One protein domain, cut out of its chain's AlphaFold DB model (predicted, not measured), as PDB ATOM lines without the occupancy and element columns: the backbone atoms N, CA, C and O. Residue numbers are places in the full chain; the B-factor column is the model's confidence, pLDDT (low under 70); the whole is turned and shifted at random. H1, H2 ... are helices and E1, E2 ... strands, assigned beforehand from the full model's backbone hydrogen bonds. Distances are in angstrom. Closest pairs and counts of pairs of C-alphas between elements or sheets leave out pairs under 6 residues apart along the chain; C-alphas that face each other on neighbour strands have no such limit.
ATOM      1  N   ILE A  39     130.730 221.104 187.753       87.44
ATOM      2  CA  ILE A  39     129.659 220.203 187.330       87.44
ATOM      3  C   ILE A  39     130.162 219.489 186.081       87.44
ATOM      4  O   ILE A  39     130.509 220.143 185.107       87.44
ATOM      5  N   LEU A  40     130.227 218.161 186.127       83.06
ATOM      6  CA  LEU A  40     130.655 217.327 185.011       83.06
ATOM      7  C   LEU A  40     129.438 216.574 184.475       83.06
ATOM      8  O   LEU A  40     128.854 215.754 185.190       83.06
ATOM      9  N   LEU A  41     129.065 216.877 183.233       81.69
ATOM     10  CA  LEU A  41     127.923 216.305 182.523       81.69
ATOM     11  C   LEU A  41     128.447 215.463 181.368       81.69
ATOM     12  O   LEU A  41     129.257 215.955 180.585       81.69
ATOM     13  N   PRO A  42     128.003 214.206 181.304       78.75
ATOM     14  CA  PRO A  42     128.881 213.036 181.272       78.75
ATOM     15  C   PRO A  42     130.221 213.317 180.555       78.75
ATOM     16  O   PRO A  42     130.275 213.352 179.329       78.75
ATOM     17  N   PRO A  43     131.321 213.547 181.299       77.56
ATOM     18  CA  PRO A  43     132.598 213.893 180.696       77.56
ATOM     19  C   PRO A  43     133.119 212.747 179.830       77.56
ATOM     20  O   PRO A  43     133.278 211.610 180.292       77.56
ATOM     21  N   TRP A  44     133.476 213.068 178.588       84.25
ATOM     22  CA  TRP A  44     134.145 212.131 177.697       84.25
ATOM     23  C   TRP A  44     135.625 211.990 178.082       84.25
ATOM     24  O   TRP A  44     136.511 212.624 177.522       84.25
ATOM     25  N   ALA A  45     135.887 211.172 179.104       82.75
ATOM     26  CA  ALA A  45     137.197 211.084 179.752       82.75
ATOM     27  C   ALA A  45     138.198 210.119 179.081       82.75
ATOM     28  O   ALA A  45     139.371 210.116 179.450       82.75
ATOM     29  N   SER A  46     137.754 209.276 178.142       86.44
ATOM     30  CA  SER A  46     138.621 208.395 177.345       86.44
ATOM     31  C   SER A  46     137.941 207.969 176.042       86.44
ATOM     32  O   SER A  46     136.717 207.818 175.981       86.44
ATOM     33  N   PHE A  47     138.757 207.748 175.016       88.31
ATOM     34  CA  PHE A  47     138.392 207.268 173.690       88.31
ATOM     35  C   PHE A  47     138.432 205.739 173.561       88.31
ATOM     36  O   PHE A  47     138.107 205.216 172.495       88.31
ATOM     37  N   ASP A  48     138.815 205.001 174.610       85.25
ATOM     38  CA  ASP A  48     138.744 203.540 174.584       85.25
ATOM     39  C   ASP A  48     137.279 203.076 174.630       85.25
ATOM     40  O   ASP A  48     136.500 203.503 175.477       85.25
ATOM     41  N   TYR A  49     136.901 202.165 173.735       85.25
ATOM     42  CA  TYR A  49     135.560 201.580 173.659       85.25
ATOM     43  C   TYR A  49     135.458 200.200 174.323       85.25
ATOM     44  O   TYR A  49     134.425 199.552 174.210       85.25
ATOM     45  N   LYS A  50     136.506 199.716 174.999       86.00
ATOM     46  CA  LYS A  50     136.539 198.381 175.630       86.00
ATOM     47  C   LYS A  50     135.876 198.309 177.014       86.00
ATOM     48  O   LYS A  50     136.105 197.354 177.753       86.00
ATOM     49  N   TRP A  51     135.075 199.307 177.379       83.81
ATOM     50  CA  TRP A  51     134.407 199.355 178.678       83.81
ATOM     51  C   TRP A  51     133.083 198.577 178.659       83.81
ATOM     52  O   TRP A  51     132.361 198.667 177.663       83.81
ATOM     53  N   PRO A  52     132.721 197.870 179.747       88.62
ATOM     54  CA  PRO A  52     131.458 197.134 179.828       88.62
ATOM     55  C   PRO A  52     130.220 197.983 179.504       88.62
ATOM     56  O   PRO A  52     129.326 197.506 178.808       88.62
ATOM     57  N   SER A  53     130.188 199.250 179.934       86.50
ATOM     58  CA  SER A  53     129.092 200.183 179.651       86.50
ATOM     59  C   SER A  53     128.910 200.468 178.166       86.50
ATOM     60  O   SER A  53     127.782 200.675 177.731       86.50
ATOM     61  N   VAL A  54     129.987 200.453 177.373       85.81
ATOM     62  CA  VAL A  54     129.910 200.651 175.917       85.81
ATOM     63  C   VAL A  54     129.164 199.486 175.272       85.81
ATOM     64  O   VAL A  54     128.289 199.701 174.442       85.81
ATOM     65  N   GLU A  55     129.458 198.252 175.685       88.19
ATOM     66  CA  GLU A  55     128.787 197.060 175.158       88.19
ATOM     67  C   GLU A  55     127.340 196.951 175.664       88.19
ATOM     68  O   GLU A  55     126.420 196.709 174.885       88.19
ATOM     69  N   SER A  56     127.099 197.181 176.959       90.44
ATOM     70  CA  SER A  56     125.760 197.021 177.544       90.44
ATOM     71  C   SER A  56     124.759 198.096 177.112       90.44
ATOM     72  O   SER A  56     123.546 197.867 177.192       90.44
ATOM     73  N   ASN A  57     125.252 199.269 176.701       91.38
ATOM     74  CA  ASN A  57     124.430 200.420 176.333       91.38
ATOM     75  C   ASN A  57     124.492 200.771 174.841       91.38
ATOM     76  O   ASN A  57     123.808 201.702 174.426       91.38
ATOM     77  N   GLU A  58     125.208 200.005 174.009       88.56
ATOM     78  CA  GLU A  58     125.236 200.191 172.550       88.56
ATOM     79  C   GLU A  58     123.845 200.406 171.919       88.56
ATOM     80  O   GLU A  58     123.697 201.355 171.154       88.56
ATOM     81  N   PRO A  59     122.796 199.623 172.253       89.56
ATOM     82  CA  PRO A  59     121.481 199.814 171.640       89.56
ATOM     83  C   PRO A  59     120.613 200.884 172.323       89.56
ATOM     84  O   PRO A  59     119.466 201.068 171.916       89.56
ATOM     85  N   LYS A  60     121.093 201.520 173.397       90.81
ATOM     86  CA  LYS A  60     120.294 202.415 174.252       90.81
ATOM     87  C   LYS A  60     120.778 203.856 174.233       90.81
ATOM     88  O   LYS A  60     119.968 204.766 174.385       90.81
ATOM     89  N   ASP A  61     122.083 204.034 174.090       88.75
ATOM     90  CA  ASP A  61     122.702 205.344 174.033       88.75
ATOM     91  C   ASP A  61     122.406 206.024 172.692       88.75
ATOM     92  O   ASP A  61     122.292 205.380 171.646       88.75
ATOM     93  N   ILE A  62     122.295 207.347 172.730       89.12
ATOM     94  CA  ILE A  62     122.224 208.187 171.541       89.12
ATOM     95  C   ILE A  62     123.583 208.271 170.828       89.12
ATOM     96  O   ILE A  62     123.631 208.486 169.614       89.12
ATOM     97  N   GLU A  63     124.687 208.084 171.556       84.62
ATOM     98  CA  GLU A  63     126.042 208.127 171.016       84.62
ATOM     99  C   GLU A  63     126.445 206.788 170.387       84.62
ATOM    100  O   GLU A  63     126.960 205.876 171.028       84.62
ATOM    101  N   ALA A  64     126.254 206.663 169.072       87.62
ATOM    102  CA  ALA A  64     126.723 205.492 168.343       87.62
ATOM    103  C   ALA A  64     128.264 205.432 168.293       87.62
ATOM    104  O   ALA A  64     128.944 206.426 168.018       87.62
ATOM    105  N   ARG A  65     128.822 204.231 168.485       87.44
ATOM    106  CA  ARG A  65     130.275 203.986 168.516       87.44
ATOM    107  C   ARG A  65     131.002 204.422 167.241       87.44
ATOM    108  O   ARG A  65     132.144 204.881 167.288       87.44
ATOM    109  N   ASP A  66     130.387 204.233 166.078       90.38
ATOM    110  CA  ASP A  66     130.988 204.603 164.796       90.38
ATOM    111  C   ASP A  66     131.044 206.127 164.615       90.38
ATOM    112  O   ASP A  66     132.033 206.653 164.098       90.38
ATOM    113  N   VAL A  67     130.019 206.837 165.092       90.38
ATOM    114  CA  VAL A  67     129.957 208.301 165.118       90.38
ATOM    115  C   VAL A  67     131.035 208.857 166.044       90.38
ATOM    116  O   VAL A  67     131.858 209.664 165.604       90.38
ATOM    117  N   THR A  68     131.108 208.381 167.285       88.62
ATOM    118  CA  THR A  68     132.121 208.826 168.257       88.62
ATOM    119  C   THR A  68     133.541 208.487 167.792       88.62
ATOM    120  O   THR A  68     134.445 209.316 167.902       88.62
ATOM    121  N   THR A  69     133.754 207.344 167.129       91.12
ATOM    122  CA  THR A  69     135.053 207.010 166.509       91.12
ATOM    123  C   THR A  69     135.469 208.028 165.442       91.12
ATOM    124  O   THR A  69     136.640 208.411 165.378       91.12
ATOM    125  N   ARG A  70     134.533 208.511 164.613       92.88
ATOM    126  CA  ARG A  70     134.823 209.551 163.609       92.88
ATOM    127  C   ARG A  70     135.173 210.885 164.262       92.88
ATOM    128  O   ARG A  70     136.103 211.542 163.798       92.88
ATOM    129  N   PHE A  71     134.481 211.260 165.339       92.38
ATOM    130  CA  PHE A  71     134.822 212.453 166.117       92.38
ATOM    131  C   PHE A  71     136.241 212.367 166.683       92.38
ATOM    132  O   PHE A  71     137.017 213.299 166.491       92.38
ATOM    133  N   VAL A  72     136.625 211.231 167.273       91.31
ATOM    134  CA  VAL A  72     137.991 211.013 167.784       91.31
ATOM    135  C   VAL A  72     139.034 211.141 166.672       91.31
ATOM    136  O   VAL A  72     140.037 211.836 166.833       91.31
ATOM    137  N   GLN A  73     138.800 210.515 165.514       93.06
ATOM    138  CA  GLN A  73     139.714 210.604 164.371       93.06
ATOM    139  C   GLN A  73     139.869 212.043 163.865       93.06
ATOM    140  O   GLN A  73     140.988 212.476 163.574       93.06
ATOM    141  N   ALA A  74     138.762 212.784 163.779       93.31
ATOM    142  CA  ALA A  74     138.762 214.182 163.368       93.31
ATOM    143  C   ALA A  74     139.477 215.079 164.389       93.31
ATOM    144  O   ALA A  74     140.288 215.919 163.997       93.31
ATOM    145  N   TYR A  75     139.224 214.862 165.682       91.06
ATOM    146  CA  TYR A  75     139.819 215.616 166.784       91.06
ATOM    147  C   TYR A  75     141.337 215.417 166.853       91.06
ATOM    148  O   TYR A  75     142.108 216.380 166.834       91.06
ATOM    149  N   LEU A  76     141.785 214.159 166.862       91.00
ATOM    150  CA  LEU A  76     143.206 213.829 166.932       91.00
ATOM    151  C   LEU A  76     143.941 214.211 165.643       91.00
ATOM    152  O   LEU A  76     145.101 214.628 165.690       91.00
ATOM    153  N   LYS A  77     143.286 214.093 164.479       93.62
ATOM    154  CA  LYS A  77     143.875 214.389 163.161       93.62
ATOM    155  C   LYS A  77     145.235 213.691 162.969       93.62
ATOM    156  O   LYS A  77     146.201 214.284 162.494       93.62
ATOM    157  N   GLY A  78     145.322 212.432 163.403       91.00
ATOM    158  CA  GLY A  78     146.540 211.615 163.347       91.00
ATOM    159  C   GLY A  78     147.602 211.927 164.410       91.00
ATOM    160  O   GLY A  78     148.652 211.290 164.404       91.00
ATOM    161  N   ARG A  79     147.357 212.874 165.325       90.94
ATOM    162  CA  ARG A  79     148.220 213.110 166.491       90.94
ATOM    163  C   ARG A  79     147.928 212.083 167.591       90.94
ATOM    164  O   ARG A  79     146.788 211.630 167.700       90.94
ATOM    165  N   PRO A  80     148.930 211.703 168.399       89.88
ATOM    166  CA  PRO A  80     148.685 210.860 169.559       89.88
ATOM    167  C   PRO A  80     147.803 211.589 170.577       89.88
ATOM    168  O   PRO A  80     147.845 212.818 170.686       89.88
ATOM    169  N   SER A  81     147.033 210.812 171.332       87.88
ATOM    170  CA  SER A  81     146.346 211.300 172.525       87.88
ATOM    171  C   SER A  81     147.349 211.619 173.642       87.88
ATOM    172  O   SER A  81     148.540 211.305 173.540       87.88
ATOM    173  N   ASN A  82     146.880 212.271 174.699       85.62
ATOM    174  CA  ASN A  82     147.674 212.583 175.879       85.62
ATOM    175  C   ASN A  82     146.777 212.789 177.110       85.62
ATOM    176  O   ASN A  82     145.552 212.804 177.024       85.62
ATOM    177  N   ASN A  83     147.424 213.038 178.242       84.88
ATOM    178  CA  ASN A  83     146.806 213.171 179.561       84.88
ATOM    179  C   ASN A  83     145.927 214.431 179.730       84.88
ATOM    180  O   ASN A  83     145.283 214.584 180.762       84.88
ATOM    181  N   TYR A  84     145.914 215.343 178.753       79.50
ATOM    182  CA  TYR A  84     144.995 216.489 178.698       79.50
ATOM    183  C   TYR A  84     143.767 216.220 177.825       79.50
ATOM    184  O   TYR A  84     142.772 216.932 177.930       79.50
ATOM    185  N   ILE A  85     143.850 215.220 176.947       86.69
ATOM    186  CA  ILE A  85     142.782 214.818 176.032       86.69
ATOM    187  C   ILE A  85     141.946 213.705 176.667       86.69
ATOM    188  O   ILE A  85     140.721 213.771 176.655       86.69
ATOM    189  N   GLU A  86     142.600 212.704 177.257       85.81
ATOM    190  CA  GLU A  86     141.949 211.586 177.939       85.81
ATOM    191  C   GLU A  86     142.256 211.638 179.434       85.81
ATOM    192  O   GLU A  86     143.302 211.185 179.898       85.81
ATOM    193  N   ALA A  87     141.323 212.200 180.200       80.94
ATOM    194  CA  ALA A  87     141.452 212.393 181.641       80.94
ATOM    195  C   ALA A  87     141.652 211.089 182.440       80.94
ATOM    196  O   ALA A  87     142.198 211.136 183.538       80.94
ATOM    197  N   VAL A  88     141.237 209.928 181.919       81.38
ATOM    198  CA  VAL A  88     141.505 208.622 182.562       81.38
ATOM    199  C   VAL A  88     143.005 208.305 182.607       81.38
ATOM    200  O   VAL A  88     143.465 207.660 183.543       81.38
ATOM    201  N   GLU A  89     143.771 208.806 181.638       81.12
ATOM    202  CA  GLU A  89     145.227 208.634 181.567       81.12
ATOM    203  C   GLU A  89     145.973 209.727 182.354       81.12
ATOM    204  O   GLU A  89     147.209 209.777 182.377       81.12
ATOM    205  N   ALA A  90     145.238 210.647 182.989       79.50
ATOM    206  CA  ALA A  90     145.833 211.785 183.657       79.50
ATOM    207  C   ALA A  90     146.500 211.407 184.998       79.50
ATOM    208  O   ALA A  90     145.977 210.596 185.764       79.50
ATOM    209  N   PRO A  91     147.646 212.030 185.331       72.06
ATOM    210  CA  PRO A  91     148.262 211.927 186.646       72.06
ATOM    211  C   PRO A  91     147.405 212.565 187.747       72.06
ATOM    212  O   PRO A  91     146.386 213.211 187.506       72.06
ATOM    213  N   GLU A  92     147.906 212.476 188.977       69.69
ATOM    214  CA  GLU A  92     147.261 212.958 190.204       69.69
ATOM    215  C   GLU A  92     146.738 214.411 190.147       69.69
ATOM    216  O   GLU A  92     145.751 214.743 190.803       69.69
ATOM    217  N   TRP A  93     147.351 215.287 189.338       70.81
ATOM    218  CA  TRP A  93     146.955 216.695 189.224       70.81
ATOM    219  C   TRP A  93     145.527 216.899 188.700       70.81
ATOM    220  O   TRP A  93     144.911 217.906 189.040       70.81
ATOM    221  N   TRP A  94     144.979 215.954 187.930       71.75
ATOM    222  CA  TRP A  94     143.596 216.037 187.453       71.75
ATOM    223  C   TRP A  94     142.590 215.845 188.596       71.75
ATOM    224  O   TRP A  94     141.584 216.549 188.686       71.75
ATOM    225  N   TYR A  95     142.887 214.923 189.513       69.62
ATOM    226  CA  TYR A  95     142.025 214.599 190.654       69.62
ATOM    227  C   TYR A  95     142.195 215.571 191.827       69.62
ATOM    228  O   TYR A  95     141.263 215.762 192.604       69.62
ATOM    229  N   ASN A  96     143.355 216.227 191.921       71.56
ATOM    230  CA  ASN A  96     143.677 217.198 192.969       71.56
ATOM    231  C   ASN A  96     143.381 218.654 192.570       71.56
ATOM    232  O   ASN A  96     143.892 219.587 193.197       71.56
ATOM    233  N   ALA A  97     142.579 218.874 191.526       75.88
ATOM    234  CA  ALA A  97     142.182 220.218 191.134       75.88
ATOM    235  C   ALA A  97     141.549 220.971 192.324       75.88
ATOM    236  O   ALA A  97     140.768 220.381 193.075       75.88
ATOM    237  N   PRO A  98     141.845 222.272 192.518       81.69
ATOM    238  CA  PRO A  98     141.407 223.030 193.687       81.69
ATOM    239  C   PRO A  98     139.919 223.399 193.579       81.69
ATOM    240  O   PRO A  98     139.563 224.566 193.437       81.69
ATOM    241  N   VAL A  99     139.040 222.402 193.647       84.62
ATOM    242  CA  VAL A  99     137.584 222.521 193.555       84.62
ATOM    243  C   VAL A  99     136.976 222.072 194.880       84.62
ATOM    244  O   VAL A  99     137.305 221.011 195.397       84.62
ATOM    245  N   ARG A 100     136.087 222.882 195.462       86.12
ATOM    246  CA  ARG A 100     135.488 222.575 196.774       86.12
ATOM    247  C   ARG A 100     134.373 221.536 196.699       86.12
ATOM    248  O   ARG A 100     134.155 220.813 197.665       86.12
ATOM    249  N   GLN A 101     133.627 221.518 195.600       83.81
ATOM    250  CA  GLN A 101     132.480 220.635 195.400       83.81
ATOM    251  C   GLN A 101     132.425 220.182 193.950       83.81
ATOM    252  O   GLN A 101     132.458 221.012 193.047       83.81
ATOM    253  N   THR A 102     132.279 218.885 193.716       82.38
ATOM    254  CA  THR A 102     132.126 218.362 192.360       82.38
ATOM    255  C   THR A 102     130.801 217.629 192.266       82.38
ATOM    256  O   THR A 102     130.546 216.702 193.032       82.38
ATOM    257  N   LEU A 103     129.950 218.059 191.336       83.06
ATOM    258  CA  LEU A 103     128.759 217.326 190.939       83.06
ATOM    259  C   LEU A 103     129.086 216.570 189.661       83.06
ATOM    260  O   LEU A 103     129.422 217.167 188.645       83.06
ATOM    261  N   LEU A 104     128.965 215.255 189.716       81.00
ATOM    262  CA  LEU A 104     129.061 214.405 188.548       81.00
ATOM    263  C   LEU A 104     127.645 213.925 188.232       81.00
ATOM    264  O   LEU A 104     126.994 213.339 189.100       81.00
ATOM    265  N   LEU A 105     127.174 214.143 187.001       84.88
ATOM    266  CA  LEU A 105     125.887 213.633 186.523       84.88
ATOM    267  C   LEU A 105     126.060 212.865 185.205       84.88
ATOM    268  O   LEU A 105     126.661 213.373 184.263       84.88
ATOM    269  N   ALA A 106     125.510 211.653 185.143       85.75
ATOM    270  CA  ALA A 106     125.492 210.817 183.945       85.75
ATOM    271  C   ALA A 106     124.154 210.079 183.825       85.75
ATOM    272  O   ALA A 106     123.526 209.744 184.835       85.75
ATOM    273  N   GLY A 107     123.734 209.814 182.588       86.56
ATOM    274  CA  GLY A 107     122.620 208.919 182.295       86.56
ATOM    275  C   GLY A 107     122.967 207.459 182.602       86.56
ATOM    276  O   GLY A 107     124.119 207.036 182.513       86.56
ATOM    277  N   ALA A 108     121.960 206.666 182.973       87.75
ATOM    278  CA  ALA A 108     122.150 205.247 183.291       87.75
ATOM    279  C   ALA A 108     122.500 204.392 182.059       87.75
ATOM    280  O   ALA A 108     123.124 203.341 182.196       87.75
ATOM    281  N   ASP A 109     122.115 204.859 180.873       90.31
ATOM    282  CA  ASP A 109     122.322 204.175 179.600       90.31
ATOM    283  C   ASP A 109     123.437 204.832 178.758       90.31
ATOM    284  O   ASP A 109     123.474 204.661 177.548       90.31
ATOM    285  N   GLU A 110     124.360 205.557 179.398       83.44
ATOM    286  CA  GLU A 110     125.531 206.167 178.752       83.44
ATOM    287  C   GLU A 110     126.655 205.142 178.518       83.44
ATOM    288  O   GLU A 110     126.989 204.335 179.395       83.44
ATOM    289  N   HIS A 111     127.339 205.228 177.383       86.06
ATOM    290  CA  HIS A 111     128.569 204.497 177.066       86.06
ATOM    291  C   HIS A 111     129.706 204.949 177.969       86.06
ATOM    292  O   HIS A 111     130.590 204.162 178.309       86.06
ATOM    293  N   LEU A 112     129.684 206.221 178.377       81.06
ATOM    294  CA  LEU A 112     130.674 206.856 179.243       81.06
ATOM    295  C   LEU A 112     130.534 206.462 180.727       81.06
ATOM    296  O   LEU A 112     131.383 206.845 181.535       81.06
ATOM    297  N   LEU A 113     129.513 205.682 181.101       83.62
ATOM    298  CA  LEU A 113     129.149 205.444 182.500       83.62
ATOM    299  C   LEU A 113     130.251 204.776 183.341       83.62
ATOM    300  O   LEU A 113     130.433 205.135 184.506       83.62
ATOM    301  N   ASP A 114     131.004 203.820 182.798       82.06
ATOM    302  CA  ASP A 114     132.068 203.175 183.581       82.06
ATOM    303  C   ASP A 114     133.265 204.108 183.807       82.06
ATOM    304  O   ASP A 114     133.805 204.170 184.915       82.06
ATOM    305  N   ARG A 115     133.611 204.923 182.803       71.88
ATOM    306  CA  ARG A 115     134.634 205.977 182.926       71.88
ATOM    307  C   ARG A 115     134.235 207.016 183.971       71.88
ATOM    308  O   ARG A 115     135.061 207.483 184.750       71.88
ATOM    309  N   PHE A 116     132.946 207.328 184.017       67.62
ATOM    310  CA  PHE A 116     132.358 208.231 184.990       67.62
ATOM    311  C   PHE A 116     132.460 207.700 186.430       67.62
ATOM    312  O   PHE A 116     132.820 208.444 187.342       67.62
ATOM    313  N   LYS A 117     132.212 206.401 186.646       70.12
ATOM    314  CA  LYS A 117     132.345 205.765 187.969       70.12
ATOM    315  C   LYS A 117     133.792 205.697 188.456       70.12
ATOM    316  O   LYS A 117     134.026 205.844 189.653       70.12
ATOM    317  N   LEU A 118     134.761 205.518 187.556       67.62
ATOM    318  CA  LEU A 118     136.179 205.482 187.925       67.62
ATOM    319  C   LEU A 118     136.640 206.805 188.563       67.62
ATOM    320  O   LEU A 118     137.373 206.792 189.550       67.62
ATOM    321  N   GLY A 119     136.139 207.945 188.073       57.59
ATOM    322  CA  GLY A 119     136.427 209.263 188.652       57.59
ATOM    323  C   GLY A 119     135.877 209.483 190.071       57.59
ATOM    324  O   GLY A 119     136.400 210.322 190.802       57.59
ATOM    325  N   LEU A 120     134.858 208.721 190.493       54.25
ATOM    326  CA  LEU A 120     134.245 208.825 191.826       54.25
ATOM    327  C   LEU A 120     135.036 208.081 192.913       54.25
ATOM    328  O   LEU A 120     135.108 208.552 194.047       54.25
ATOM    329  N   GLY A 121     135.682 206.958 192.575       48.66
ATOM    330  CA  GLY A 121     136.483 206.187 193.539       48.66
ATOM    331  C   GLY A 121     137.672 206.975 194.104       48.66
ATOM    332  O   GLY A 121     138.053 206.805 195.265       48.66
ATOM    333  N   SER A 122     138.214 207.904 193.313       44.72
ATOM    334  CA  SER A 122     139.294 208.798 193.737       44.72
ATOM    335  C   SER A 122     138.810 209.946 194.637       44.72
ATOM    336  O   SER A 122     139.566 210.403 195.491       44.72
ATOM    337  N   SER A 123     137.553 210.396 194.513       40.53
ATOM    338  CA  SER A 123     137.038 211.568 195.245       40.53
ATOM    339  C   SER A 123     136.414 211.235 196.608       40.53
ATOM    340  O   SER A 123     136.514 212.042 197.537       40.53
ATOM    341  N   GLU A 124     135.864 210.030 196.807       43.03
ATOM    342  CA  GLU A 124     135.398 209.580 198.135       43.03
ATOM    343  C   GLU A 124     136.543 209.463 199.157       43.03
ATOM    344  O   GLU A 124     136.359 209.727 200.350       43.03
ATOM    345  N   SER A 125     137.747 209.137 198.685       31.08
ATOM    346  CA  SER A 125     138.960 209.045 199.505       31.08
ATOM    347  C   SER A 125     139.419 210.413 200.032       31.08
ATOM    348  O   SER A 125     139.977 210.492 201.126       31.08
ATOM    349  N   ALA A 126     139.129 211.499 199.307       35.72
ATOM    350  CA  ALA A 126     139.482 212.865 199.701       35.72
ATOM    351  C   ALA A 126     138.509 213.468 200.738       35.72
ATOM    352  O   ALA A 126     138.887 214.329 201.532       35.72
TER     353      ALA A 126
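AT A GLANCE: This is residues 39 to 126 of the 135 residues of an uncharacterized protein of Aspergillus tanneri (UniProt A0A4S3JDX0). Loops string together four helices: H2 lies at one end, H4 runs away from it, and H1 and H3 sit by the early and later parts of H4. The 88 printed residues hold H1, H2, H3, E1 and H4 in that order, mostly helix, with under half in named elements. The whole is compact, with a radius of gyration of the C-alphas of 13.7 A and spans of 37 by 31 by 19 A.

IN THESE COORDINATES: After residues 39 to 51, find C-alpha 52 at (131.458, 197.134, 179.828), where H1, residues 52 to 57, begins. Next come H2, residues 65 to 76, 16.3 A, H3, residues 92 to 95, and E1, residues 102 to 104. H4, residues 113 to 126, 21.4 A, ends at C-alpha 126, (139.482, 212.865, 199.701).

HOW THE PARTS SIT: H1 and H4 only just touch, with 3 pairs of C-alphas within 8 A, closest Ser 53 and Asp 114, 5.8 A. H3 and H4 only just touch, also with 3, closest Tyr 95 and Ser 122, 7.1 A. H2 touches no helix. E1 pairs with no named strand; residues 39 to 40 pair parallel with 103 to 104. Every O i to N i+4 pair is within hydrogen-bond range in H1 and H2, 3 of 10 in H4, beside 8 of 11 O i to N i+3 pairs; H3 is too short for one.

THE WHOLE: The printed part has no cut. The link from H2 to H3 is long. Residues 92, 95, 116 and 118 to 126 have pLDDT under 70.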